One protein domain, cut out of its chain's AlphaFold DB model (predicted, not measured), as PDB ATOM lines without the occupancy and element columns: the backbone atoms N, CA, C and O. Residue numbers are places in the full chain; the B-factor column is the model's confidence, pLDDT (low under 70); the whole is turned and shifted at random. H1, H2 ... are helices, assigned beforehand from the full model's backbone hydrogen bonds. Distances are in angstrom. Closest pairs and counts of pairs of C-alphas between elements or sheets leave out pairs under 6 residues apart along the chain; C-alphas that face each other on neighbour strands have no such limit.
ATOM      1  N   LYS A   4     -50.189  26.227  33.649       93.00
ATOM      2  CA  LYS A   4     -49.717  25.483  34.829       93.00
ATOM      3  C   LYS A   4     -48.211  25.286  34.762       93.00
ATOM      4  O   LYS A   4     -47.546  25.409  35.785       93.00
ATOM      5  N   LEU A   5     -47.688  25.013  33.569       93.81
ATOM      6  CA  LEU A   5     -46.261  24.829  33.371       93.81
ATOM      7  C   LEU A   5     -45.496  26.143  33.554       93.81
ATOM      8  O   LEU A   5     -44.558  26.167  34.346       93.81
ATOM      9  N   LYS A   6     -45.955  27.248  32.944       95.56
ATOM     10  CA  LYS A   6     -45.365  28.585  33.148       95.56
ATOM     11  C   LYS A   6     -45.274  28.919  34.640       95.56
ATOM     12  O   LYS A   6     -44.200  29.247  35.128       95.56
ATOM     13  N   LYS A   7     -46.355  28.707  35.405       96.56
ATOM     14  CA  LYS A   7     -46.378  28.944  36.862       96.56
ATOM     15  C   LYS A   7     -45.288  28.179  37.625       96.56
ATOM     16  O   LYS A   7     -44.774  28.691  38.618       96.56
ATOM     17  N   ARG A   8     -44.926  26.969  37.187       96.56
ATOM     18  CA  ARG A   8     -43.842  26.197  37.811       96.56
ATOM     19  C   ARG A   8     -42.486  26.864  37.604       96.56
ATOM     20  O   ARG A   8     -41.775  27.042  38.583       96.56
ATOM     21  N   PHE A   9     -42.175  27.279  36.376       97.50
ATOM     22  CA  PHE A   9     -40.936  27.997  36.063       97.50
ATOM     23  C   PHE A   9     -40.842  29.337  36.800       97.50
ATOM     24  O   PHE A   9     -39.808  29.637  37.393       97.50
ATOM     25  N   ILE A  10     -41.939  30.100  36.859       98.12
ATOM     26  CA  ILE A  10     -41.965  31.361  37.617       98.12
ATOM     27  C   ILE A  10     -41.702  31.107  39.105       98.12
ATOM     28  O   ILE A  10     -40.859  31.772  39.701       98.12
ATOM     29  N   SER A  11     -42.341  30.088  39.696       97.75
ATOM     30  CA  SER A  11     -42.091  29.712  41.094       97.75
ATOM     31  C   SER A  11     -40.641  29.289  41.351       97.75
ATOM     32  O   SER A  11     -40.158  29.476  42.470       97.75
ATOM     33  N   SER A  12     -39.973  28.686  40.368       97.94
ATOM     34  CA  SER A  12     -38.554  28.335  40.447       97.94
ATOM     35  C   SER A  12     -37.671  29.582  40.432       97.94
ATOM     36  O   SER A  12     -36.812  29.722  41.299       97.94
ATOM     37  N   ILE A  13     -37.936  30.548  39.546       98.06
ATOM     38  CA  ILE A  13     -37.208  31.829  39.530       98.06
ATOM     39  C   ILE A  13     -37.444  32.609  40.827       98.06
ATOM     40  O   ILE A  13     -36.486  33.102  41.415       98.06
ATOM     41  N   ASP A  14     -38.676  32.662  41.338       98.12
ATOM     42  CA  ASP A  14     -38.978  33.292  42.630       98.12
ATOM     43  C   ASP A  14     -38.168  32.679  43.777       98.12
ATOM     44  O   ASP A  14     -37.677  33.389  44.657       98.12
ATOM     45  N   PHE A  15     -38.040  31.350  43.789       97.88
ATOM     46  CA  PHE A  15     -37.231  30.648  44.777       97.88
ATOM     47  C   PHE A  15     -35.747  31.011  44.642       97.88
ATOM     48  O   PHE A  15     -35.129  31.389  45.636       97.88
ATOM     49  N   LEU A  16     -35.197  30.964  43.427       97.06
ATOM     50  CA  LEU A  16     -33.799  31.300  43.147       97.06
ATOM     51  C   LEU A  16     -33.474  32.760  43.499       97.06
ATOM     52  O   LEU A  16     -32.441  33.044  44.103       97.06
ATOM     53  N   ARG A  17     -34.376  33.704  43.218       96.62
ATOM     54  CA  ARG A  17     -34.192  35.124  43.563       96.62
ATOM     55  C   ARG A  17     -34.094  35.375  45.065       96.62
ATOM     56  O   ARG A  17     -33.329  36.234  45.487       96.62
ATOM     57  N   LYS A  18     -34.807  34.596  45.889       94.75
ATOM     58  CA  LYS A  18     -34.682  34.644  47.364       94.75
ATOM     59  C   LYS A  18     -33.317  34.162  47.872       94.75
ATOM     60  O   LYS A  18     -33.045  34.268  49.064       94.75
ATOM     61  N   MET A  19     -32.507  33.613  46.975       92.94
ATOM     62  CA  MET A  19     -31.154  33.106  47.185       92.94
ATOM     63  C   MET A  19     -30.132  33.979  46.439       92.94
ATOM     64  O   MET A  19     -29.029  33.542  46.123       92.94
ATOM     65  N   ASP A  20     -30.532  35.210  46.103       92.81
ATOM     66  CA  ASP A  20     -29.761  36.211  45.374       92.81
ATOM     67  C   ASP A  20     -29.294  35.804  43.958       92.81
ATOM     68  O   ASP A  20     -28.347  36.404  43.422       92.81
ATOM     69  N   PHE A  21     -29.940  34.816  43.332       94.88
ATOM     70  CA  PHE A  21     -29.823  34.604  41.888       94.88
ATOM     71  C   PHE A  21     -30.548  35.716  41.129       94.88
ATOM     72  O   PHE A  21     -31.494  36.331  41.625       94.88
ATOM     73  N   PHE A  22     -30.093  35.970  39.909       95.06
ATOM     74  CA  PHE A  22     -30.561  37.008  39.001       95.06
ATOM     75  C   PHE A  22     -30.492  38.412  39.611       95.06
ATOM     76  O   PHE A  22     -31.289  39.285  39.274       95.06
ATOM     77  N   LYS A  23     -29.524  38.666  40.503       93.31
ATOM     78  CA  LYS A  23     -29.387  39.961  41.196       93.31
ATOM     79  C   LYS A  23     -29.206  41.139  40.226       93.31
ATOM     80  O   LYS A  23     -29.734  42.223  40.474       93.31
ATOM     81  N   ASN A  24     -28.529  40.911  39.098       90.81
ATOM     82  CA  ASN A  24     -28.366  41.902  38.024       90.81
ATOM     83  C   ASN A  24     -29.677  42.229  37.289       90.81
ATOM     84  O   ASN A  24     -29.749  43.233  36.593       90.81
ATOM     85  N   TYR A  25     -30.704  41.404  37.476       94.44
ATOM     86  CA  TYR A  25     -32.054  41.567  36.945       94.44
ATOM     87  C   TYR A  25     -33.053  41.835  38.078       94.44
ATOM     88  O   TYR A  25     -34.234  41.512  37.976       94.44
ATOM     89  N   SER A  26     -32.590  42.393  39.201       93.69
ATOM     90  CA  SER A  26     -33.429  42.661  40.378       93.69
ATOM     91  C   SER A  26     -34.566  43.648  40.105       93.69
ATOM     92  O   SER A  26     -35.581  43.594  40.797       93.69
ATOM     93  N   ASN A  27     -34.423  44.491  39.078       96.38
ATOM     94  CA  ASN A  27     -35.455  45.395  38.575       96.38
ATOM     95  C   ASN A  27     -36.552  44.694  37.756       96.38
ATOM     96  O   ASN A  27     -37.549  45.332  37.436       96.38
ATOM     97  N   LEU A  28     -36.366  43.420  37.401       97.38
ATOM     98  CA  LEU A  28     -37.335  42.625  36.656       97.38
ATOM     99  C   LEU A  28     -38.157  41.737  37.596       97.38
ATOM    100  O   LEU A  28     -37.719  41.302  38.669       97.38
ATOM    101  N   THR A  29     -39.375  41.436  37.179       98.19
ATOM    102  CA  THR A  29     -40.205  40.378  37.747       98.19
ATOM    103  C   THR A  29     -39.678  39.002  37.339       98.19
ATOM    104  O   THR A  29     -38.904  38.846  36.396       98.19
ATOM    105  N   SER A  30     -40.110  37.964  38.051       98.12
ATOM    106  CA  SER A  30     -39.717  36.587  37.729       98.12
ATOM    107  C   SER A  30     -40.292  36.123  36.390       98.12
ATOM    108  O   SER A  30     -39.687  35.286  35.726       98.12
ATOM    109  N   GLU A  31     -41.424  36.696  35.972       98.00
ATOM    110  CA  GLU A  31     -42.004  36.480  34.648       98.00
ATOM    111  C   GLU A  31     -41.166  37.126  33.544       98.00
ATOM    112  O   GLU A  31     -40.824  36.448  32.580       98.00
ATOM    113  N   GLU A  32     -40.732  38.374  33.724       98.12
ATOM    114  CA  GLU A  32     -39.842  39.038  32.767       98.12
ATOM    115  C   GLU A  32     -38.486  38.333  32.645       98.12
ATOM    116  O   GLU A  32     -37.976  38.181  31.538       98.12
ATOM    117  N   ILE A  33     -37.904  37.862  33.757       97.69
ATOM    118  CA  ILE A  33     -36.667  37.061  33.722       97.69
ATOM    119  C   ILE A  33     -36.891  35.775  32.923       97.69
ATOM    120  O   ILE A  33     -36.068  35.430  32.079       97.69
ATOM    121  N   PHE A  34     -38.004  35.077  33.163       97.38
ATOM    122  CA  PHE A  34     -38.325  33.854  32.437       97.38
ATOM    123  C   PHE A  34     -38.477  34.098  30.937       97.38
ATOM    124  O   PHE A  34     -37.875  33.386  30.137       97.38
ATOM    125  N   ASP A  35     -39.241  35.118  30.552       96.50
ATOM    126  CA  ASP A  35     -39.483  35.432  29.148       96.50
ATOM    127  C   ASP A  35     -38.170  35.843  28.449       96.50
ATOM    128  O   ASP A  35     -37.895  35.382  27.341       96.50
ATOM    129  N   LYS A  36     -37.293  36.600  29.127       95.75
ATOM    130  CA  LYS A  36     -35.946  36.930  28.628       95.75
ATOM    131  C   LYS A  36     -35.037  35.713  28.471       95.75
ATOM    132  O   LYS A  36     -34.289  35.657  27.497       95.75
ATOM    133  N   ILE A  37     -35.101  34.745  29.388       94.69
ATOM    134  CA  ILE A  37     -34.405  33.460  29.231       94.69
ATOM    135  C   ILE A  37     -34.899  32.778  27.954       94.69
ATOM    136  O   ILE A  37     -34.101  32.473  27.082       94.69
ATOM    137  N   LEU A  38     -36.211  32.607  27.776       93.81
ATOM    138  CA  LEU A  38     -36.759  31.903  26.606       93.81
ATOM    139  C   LEU A  38     -36.487  32.598  25.262       93.81
ATOM    140  O   LEU A  38     -36.552  31.953  24.216       93.81
ATOM    141  N   ASN A  39     -36.214  33.901  25.283       91.69
ATOM    142  CA  ASN A  39     -35.834  34.678  24.105       91.69
ATOM    143  C   ASN A  39     -34.313  34.701  23.858       91.69
ATOM    144  O   ASN A  39     -33.876  35.307  22.884       91.69
ATOM    145  N   GLY A  40     -33.507  34.072  24.723       88.31
ATOM    146  CA  GLY A  40     -32.043  34.072  24.628       88.31
ATOM    147  C   GLY A  40     -31.380  35.394  25.043       88.31
ATOM    148  O   GLY A  40     -30.200  35.595  24.774       88.31
ATOM    149  N   GLU A  41     -32.111  36.307  25.693       89.50
ATOM    150  CA  GLU A  41     -31.571  37.585  26.192       89.50
ATOM    151  C   GLU A  41     -30.792  37.409  27.505       89.50
ATOM    152  O   GLU A  41     -29.877  38.177  27.810       89.50
ATOM    153  N   ILE A  42     -31.170  36.404  28.297       89.06
ATOM    154  CA  ILE A  42     -30.403  35.906  29.441       89.06
ATOM    155  C   ILE A  42     -29.995  34.492  29.075       89.06
ATOM    156  O   ILE A  42     -30.841  33.605  29.011       89.06
ATOM    157  N   ASP A  43     -28.710  34.289  28.821       82.12
ATOM    158  CA  ASP A  43     -28.222  33.029  28.288       82.12
ATOM    159  C   ASP A  43     -26.821  32.701  28.812       82.12
ATOM    160  O   ASP A  43     -25.988  33.589  29.051       82.12
ATOM    161  N   TYR A  44     -26.565  31.409  29.005       73.62
ATOM    162  CA  TYR A  44     -25.267  30.907  29.442       73.62
ATOM    163  C   TYR A  44     -24.415  30.351  28.298       73.62
ATOM    164  O   TYR A  44     -23.216  30.200  28.492       73.62
ATOM    165  N   ALA A  45     -24.978  30.119  27.106       62.50
ATOM    166  CA  ALA A  45     -24.191  29.861  25.900       62.50
ATOM    167  C   ALA A  45     -23.573  31.144  25.327       62.50
ATOM    168  O   ALA A  45     -22.498  31.090  24.744       62.50
ATOM    169  N   VAL A  46     -24.207  32.304  25.546       50.38
ATOM    170  CA  VAL A  46     -23.696  33.609  25.076       50.38
ATOM    171  C   VAL A  46     -22.608  34.167  26.008       50.38
ATOM    172  O   VAL A  46     -21.763  34.962  25.603       50.38
ATOM    173  N   ASN A  47     -22.575  33.716  27.266       45.97
ATOM    174  CA  ASN A  47     -21.472  33.978  28.184       45.97
ATOM    175  C   ASN A  47     -20.409  32.884  28.040       45.97
ATOM    176  O   ASN A  47     -20.330  32.039  28.918       45.97
ATOM    177  N   TRP A  48     -19.574  32.910  27.001       48.62
ATOM    178  CA  TRP A  48     -18.136  32.725  27.216       48.62
ATOM    179  C   TRP A  48     -17.295  32.884  25.957       48.62
ATOM    180  O   TRP A  48     -17.671  32.517  24.848       48.62
ATOM    181  N   GLU A  49     -16.078  33.323  26.238       46.53
ATOM    182  CA  GLU A  49     -14.819  33.193  25.506       46.53
ATOM    183  C   GLU A  49     -14.561  31.798  24.868       46.53
ATOM    184  O   GLU A  49     -13.569  31.651  24.166       46.53
ATOM    185  N   ASP A  50     -15.463  30.818  25.029       46.31
ATOM    186  CA  ASP A  50     -15.299  29.406  24.657       46.31
ATOM    187  C   ASP A  50     -15.992  29.021  23.317       46.31
ATOM    188  O   ASP A  50     -15.755  27.933  22.807       46.31
ATOM    189  N   ARG A  51     -16.844  29.881  22.718       47.84
ATOM    190  CA  ARG A  51     -17.519  29.665  21.401       47.84
ATOM    191  C   ARG A  51     -18.144  28.266  21.180       47.84
ATOM    192  O   ARG A  51     -18.094  27.733  20.075       47.84
ATOM    193  N   LEU A  52     -18.735  27.661  22.209       48.47
ATOM    194  CA  LEU A  52     -19.141  26.247  22.151       48.47
ATOM    195  C   LEU A  52     -20.472  25.976  21.426       48.47
ATOM    196  O   LEU A  52     -20.679  24.853  20.976       48.47
ATOM    197  N   TRP A  53     -21.379  26.955  21.301       54.34
ATOM    198  CA  TRP A  53     -22.707  26.731  20.709       54.34
ATOM    199  C   TRP A  53     -23.193  27.923  19.886       54.34
ATOM    200  O   TRP A  53     -23.200  29.053  20.371       54.34
ATOM    201  N   ASP A  54     -23.690  27.649  18.679       61.03
ATOM    202  CA  ASP A  54     -24.264  28.671  17.791       61.03
ATOM    203  C   ASP A  54     -25.691  29.087  18.194       61.03
ATOM    204  O   ASP A  54     -26.178  30.138  17.777       61.03
ATOM    205  N   THR A  55     -26.385  28.276  19.005       75.81
ATOM    206  CA  THR A  55     -27.782  28.522  19.405       75.81
ATOM    207  C   THR A  55     -27.896  28.858  20.899       75.81
ATOM    208  O   THR A  55     -27.416  28.077  21.726       75.81
ATOM    209  N   PRO A  56     -28.569  29.965  21.275       83.31
ATOM    210  CA  PRO A  56     -28.845  30.300  22.672       83.31
ATOM    211  C   PRO A  56     -29.621  29.187  23.391       83.31
ATOM    212  O   PRO A  56     -30.646  28.697  22.908       83.31
ATOM    213  N   GLN A  57     -29.161  28.800  24.577       86.00
ATOM    214  CA  GLN A  57     -29.747  27.701  25.353       86.00
ATOM    215  C   GLN A  57     -31.158  28.002  25.851       86.00
ATOM    216  O   GLN A  57     -31.948  27.085  26.070       86.00
ATOM    217  N   GLY A  58     -31.505  29.277  25.994       87.81
ATOM    218  CA  GLY A  58     -32.844  29.734  26.327       87.81
ATOM    219  C   GLY A  58     -33.866  29.448  25.227       87.81
ATOM    220  O   GLY A  58     -34.988  29.022  25.514       87.81
ATOM    221  N   VAL A  59     -33.452  29.580  23.963       87.62
ATOM    222  CA  VAL A  59     -34.277  29.222  22.797       87.62
ATOM    223  C   VAL A  59     -34.460  27.706  22.731       87.62
ATOM    224  O   VAL A  59     -35.591  27.231  22.635       87.62
ATOM    225  N   LEU A  60     -33.381  26.937  22.918       88.62
ATOM    226  CA  LEU A  60     -33.461  25.473  22.993       88.62
ATOM    227  C   LEU A  60     -34.343  25.005  24.161       88.62
ATOM    228  O   LEU A  60     -35.099  24.044  24.037       88.62
ATOM    229  N   LEU A  61     -34.291  25.688  25.310       91.00
ATOM    230  CA  LEU A  61     -35.172  25.403  26.441       91.00
ATOM    231  C   LEU A  61     -36.644  25.618  26.066       91.00
ATOM    232  O   LEU A  61     -37.487  24.785  26.404       91.00
ATOM    233  N   LYS A  62     -36.962  26.703  25.354       93.19
ATOM    234  CA  LYS A  62     -38.321  26.982  24.873       93.19
ATOM    235  C   LYS A  62     -38.844  25.851  23.985       93.19
ATOM    236  O   LYS A  62     -39.970  25.398  24.196       93.19
ATOM    237  N   GLU A  63     -38.026  25.375  23.050       92.06
ATOM    238  CA  GLU A  63     -38.351  24.252  22.163       92.06
ATOM    239  C   GLU A  63     -38.582  22.963  22.963       92.06
ATOM    240  O   GLU A  63     -39.666  22.382  22.891       92.06
ATOM    241  N   ARG A  64     -37.645  22.592  23.849       91.81
ATOM    242  CA  ARG A  64     -37.774  21.404  24.715       91.81
ATOM    243  C   ARG A  64     -39.022  21.443  25.596       91.81
ATOM    244  O   ARG A  64     -39.657  20.409  25.812       91.81
ATOM    245  N   ILE A  65     -39.386  22.610  26.127       92.81
ATOM    246  CA  ILE A  65     -40.607  22.782  26.926       92.81
ATOM    247  C   ILE A  65     -41.852  22.502  26.079       92.81
ATOM    248  O   ILE A  65     -42.792  21.871  26.570       92.81
ATOM    249  N   GLU A  66     -41.888  22.983  24.835       91.75
ATOM    250  CA  GLU A  66     -43.044  22.813  23.956       91.75
ATOM    251  C   GLU A  66     -43.158  21.379  23.407       91.75
ATOM    252  O   GLU A  66     -44.273  20.853  23.337       91.75
ATOM    253  N   GLU A  67     -42.035  20.721  23.113       93.75
ATOM    254  CA  GLU A  67     -41.975  19.330  22.640       93.75
ATOM    255  C   GLU A  67     -42.233  18.309  23.756       93.75
ATOM    256  O   GLU A  67     -42.898  17.292  23.552       93.75
ATOM    257  N   HIS A  68     -41.747  18.578  24.971       92.81
ATOM    258  CA  HIS A  68     -41.775  17.628  26.085       92.81
ATOM    259  C   HIS A  68     -42.624  18.108  27.268       92.81
ATOM    260  O   HIS A  68     -42.299  17.855  28.433       92.81
ATOM    261  N   LYS A  69     -43.755  18.766  26.982       92.00
ATOM    262  CA  LYS A  69     -44.689  19.322  27.984       92.00
ATOM    263  C   LYS A  69     -45.002  18.361  29.126       92.00
ATOM    264  O   LYS A  69     -44.927  18.740  30.293       92.00
ATOM    265  N   GLU A  70     -45.348  17.113  28.812       92.56
ATOM    266  CA  GLU A  70     -45.707  16.114  29.824       92.56
ATOM    267  C   GLU A  70     -44.531  15.736  30.725       92.56
ATOM    268  O   GLU A  70     -44.710  15.569  31.933       92.56
ATOM    269  N   ARG A  71     -43.318  15.643  30.163       92.56
ATOM    270  CA  ARG A  71     -42.094  15.385  30.929       92.56
ATOM    271  C   ARG A  71     -41.847  16.525  31.910       92.56
ATOM    272  O   ARG A  71     -41.672  16.271  33.098       92.56
ATOM    273  N   TYR A  72     -41.922  17.769  31.447       92.62
ATOM    274  CA  TYR A  72     -41.760  18.950  32.298       92.62
ATOM    275  C   TYR A  72     -42.856  19.081  33.365       92.62
ATOM    276  O   TYR A  72     -42.590  19.505  34.490       92.62
ATOM    277  N   MET A  73     -44.079  18.640  33.066       93.19
ATOM    278  CA  MET A  73     -45.145  18.538  34.064       93.19
ATOM    279  C   MET A  73     -44.885  17.454  35.122       93.19
ATOM    280  O   MET A  73     -45.397  17.588  36.232       93.19
ATOM    281  N   LYS A  74     -44.087  16.422  34.823       94.56
ATOM    282  CA  LYS A  74     -43.726  15.338  35.754       94.56
ATOM    283  C   LYS A  74     -42.408  15.568  36.500       94.56
ATOM    284  O   LYS A  74     -42.236  14.976  37.563       94.56
ATOM    285  N   LYS A  75     -41.510  16.423  35.989       93.69
ATOM    286  CA  LYS A  75     -40.249  16.784  36.664       93.69
ATOM    287  C   LYS A  75     -40.508  17.206  38.107       93.69
ATOM    288  O   LYS A  75     -41.530  17.837  38.394       93.69
ATOM    289  N   LYS A  76     -39.584  16.923  39.019       94.56
ATOM    290  CA  LYS A  76     -39.568  17.547  40.345       94.56
ATOM    291  C   LYS A  76     -39.254  19.029  40.191       94.56
ATOM    292  O   LYS A  76     -38.644  19.467  39.223       94.56
ATOM    293  N   ILE A  77     -39.690  19.829  41.154       94.56
ATOM    294  CA  ILE A  77     -39.476  21.275  41.082       94.56
ATOM    295  C   ILE A  77     -37.991  21.652  41.171       94.56
ATOM    296  O   ILE A  77     -37.565  22.536  40.446       94.56
ATOM    297  N   ALA A  78     -37.198  20.905  41.947       93.69
ATOM    298  CA  ALA A  78     -35.749  21.079  42.017       93.69
ATOM    299  C   ALA A  78     -35.060  20.876  40.656       93.69
ATOM    300  O   ALA A  78     -34.103  21.573  40.360       93.69
ATOM    301  N   GLU A  79     -35.575  19.987  39.796       92.69
ATOM    302  CA  GLU A  79     -35.022  19.797  38.447       92.69
ATOM    303  C   GLU A  79     -35.217  21.037  37.569       92.69
ATOM    304  O   GLU A  79     -34.329  21.401  36.807       92.69
ATOM    305  N   ILE A  80     -36.361  21.714  37.712       95.00
ATOM    306  CA  ILE A  80     -36.618  22.995  37.044       95.00
ATOM    307  C   ILE A  80     -35.733  24.091  37.651       95.00
ATOM    308  O   ILE A  80     -35.187  24.914  36.917       95.00
ATOM    309  N   ASP A  81     -35.569  24.093  38.978       95.38
ATOM    310  CA  ASP A  81     -34.688  25.041  39.659       95.38
ATOM    311  C   ASP A  81     -33.239  24.914  39.134       95.38
ATOM    312  O   ASP A  81     -32.607  25.938  38.887       95.38
ATOM    313  N   TYR A  82     -32.729  23.691  38.915       91.62
ATOM    314  CA  TYR A  82     -31.386  23.474  38.362       91.62
ATOM    315  C   TYR A  82     -31.226  24.061  36.959       91.62
ATOM    316  O   TYR A  82     -30.275  24.799  36.716       91.62
ATOM    317  N   GLU A  83     -32.156  23.749  36.047       91.12
ATOM    318  CA  GLU A  83     -32.112  24.241  34.663       91.12
ATOM    319  C   GLU A  83     -32.092  25.771  34.622       91.12
ATOM    320  O   GLU A  83     -31.306  26.365  33.887       91.12
ATOM    321  N   LEU A  84     -32.927  26.419  35.441       94.75
ATOM    322  CA  LEU A  84     -33.009  27.877  35.480       94.75
ATOM    323  C   LEU A  84     -31.791  28.514  36.154       94.75
ATOM    324  O   LEU A  84     -31.332  29.557  35.698       94.75
ATOM    325  N   ALA A  85     -31.236  27.903  37.202       94.50
ATOM    326  CA  ALA A  85     -30.066  28.432  37.900       94.50
ATOM    327  C   ALA A  85     -28.849  28.608  36.976       94.50
ATOM    328  O   ALA A  85     -28.118  29.588  37.118       94.50
ATOM    329  N   CYS A  86     -28.662  27.710  36.002       91.62
ATOM    330  CA  CYS A  86     -27.559  27.765  35.039       91.62
ATOM    331  C   CYS A  86     -27.553  29.035  34.171       91.62
ATOM    332  O   CYS A  86     -26.490  29.447  33.712       91.62
ATOM    333  N   PHE A  87     -28.702  29.697  33.987       91.62
ATOM    334  CA  PHE A  87     -28.793  30.966  33.255       91.62
ATOM    335  C   PHE A  87     -28.195  32.155  34.014       91.62
ATOM    336  O   PHE A  87     -27.869  33.172  33.399       91.62
ATOM    337  N   ASP A  88     -27.985  32.039  35.327       91.75
ATOM    338  CA  ASP A  88     -27.224  33.028  36.083       91.75
ATOM    339  C   ASP A  88     -25.739  32.651  36.142       91.75
ATOM    340  O   ASP A  88     -25.229  32.135  37.137       91.75
ATOM    341  N   THR A  89     -25.003  32.972  35.078       87.44
ATOM    342  CA  THR A  89     -23.557  32.699  34.981       87.44
ATOM    343  C   THR A  89     -22.706  33.493  35.979       87.44
ATOM    344  O   THR A  89     -21.512  33.220  36.152       87.44
ATOM    345  N   LYS A  90     -23.278  34.493  36.664       88.31
ATOM    346  CA  LYS A  90     -22.609  35.183  37.778       88.31
ATOM    347  C   LYS A  90     -22.736  34.403  39.086       88.31
ATOM    348  O   LYS A  90     -22.005  34.708  40.024       88.31
ATOM    349  N   ARG A  91     -23.617  33.402  39.149       90.56
ATOM    350  CA  ARG A  91     -23.841  32.533  40.313       90.56
ATOM    351  C   ARG A  91     -23.458  31.084  40.091       90.56
ATOM    352  O   ARG A  91     -23.051  30.429  41.048       90.56
TER     353      ARG A  91
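Overview. This is residues 4 to 91 of the 234 residues of an uncharacterized protein of Candidatus Bathyarchaeota archaeon (UniProt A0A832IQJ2). H2 and H5 cross H1 steeply, while H3 runs away from the far end of H2 and short H4 turns the chain back toward H5. A long loop, residues 39 to 56, swings out between H2 and H3. The 88 printed residues, with five named helices and no named strand, are all helix in class and compact, radius of gyration of the C-alphas 12.5 A, spans 35 by 29 by 19 A.

Arrangement. Start at H1, residues 4 to 17, which touches H2, residues 30 to 38, about perpendicular at 73 degrees, closest C-alphas Ile 13 and Ser 30, 5.7 A. H3, residues 57 to 67, touches H2 at Leu 38 and Gly 58, closest C-alphas 4.5 A. H4, residues 69 to 74, only just touches H1, with 3 pairs of C-alphas within 8 A, closest Leu 5 and Met 73, 6.4 A. H5, residues 77 to 85, touches H1 at a steep tilt of 62 degrees, closest C-alphas Ser 12 and Asp 81, 5.1 A. H1 and H3 are apart. In the five helices every O i to N i+4 pair is within hydrogen-bond range.

Along the chain. Find C-alpha 4 at (-49.717, 25.483, 34.829); H1 runs 20.3 A from there. H2 spans 12.4 A, H3 15.1 A, H4 8.8 A and H5 12.2 A, ending at C-alpha 85 (-30.066, 28.432, 37.900).

Size, cuts and confidence. The C-alphas of Lys 4 and Glu 49, the two farthest apart, are 36.9 A apart. The printed part has no cut; links H1 to H2 and H2 to H3 are long. Residues 45 to 54 have pLDDT under 70.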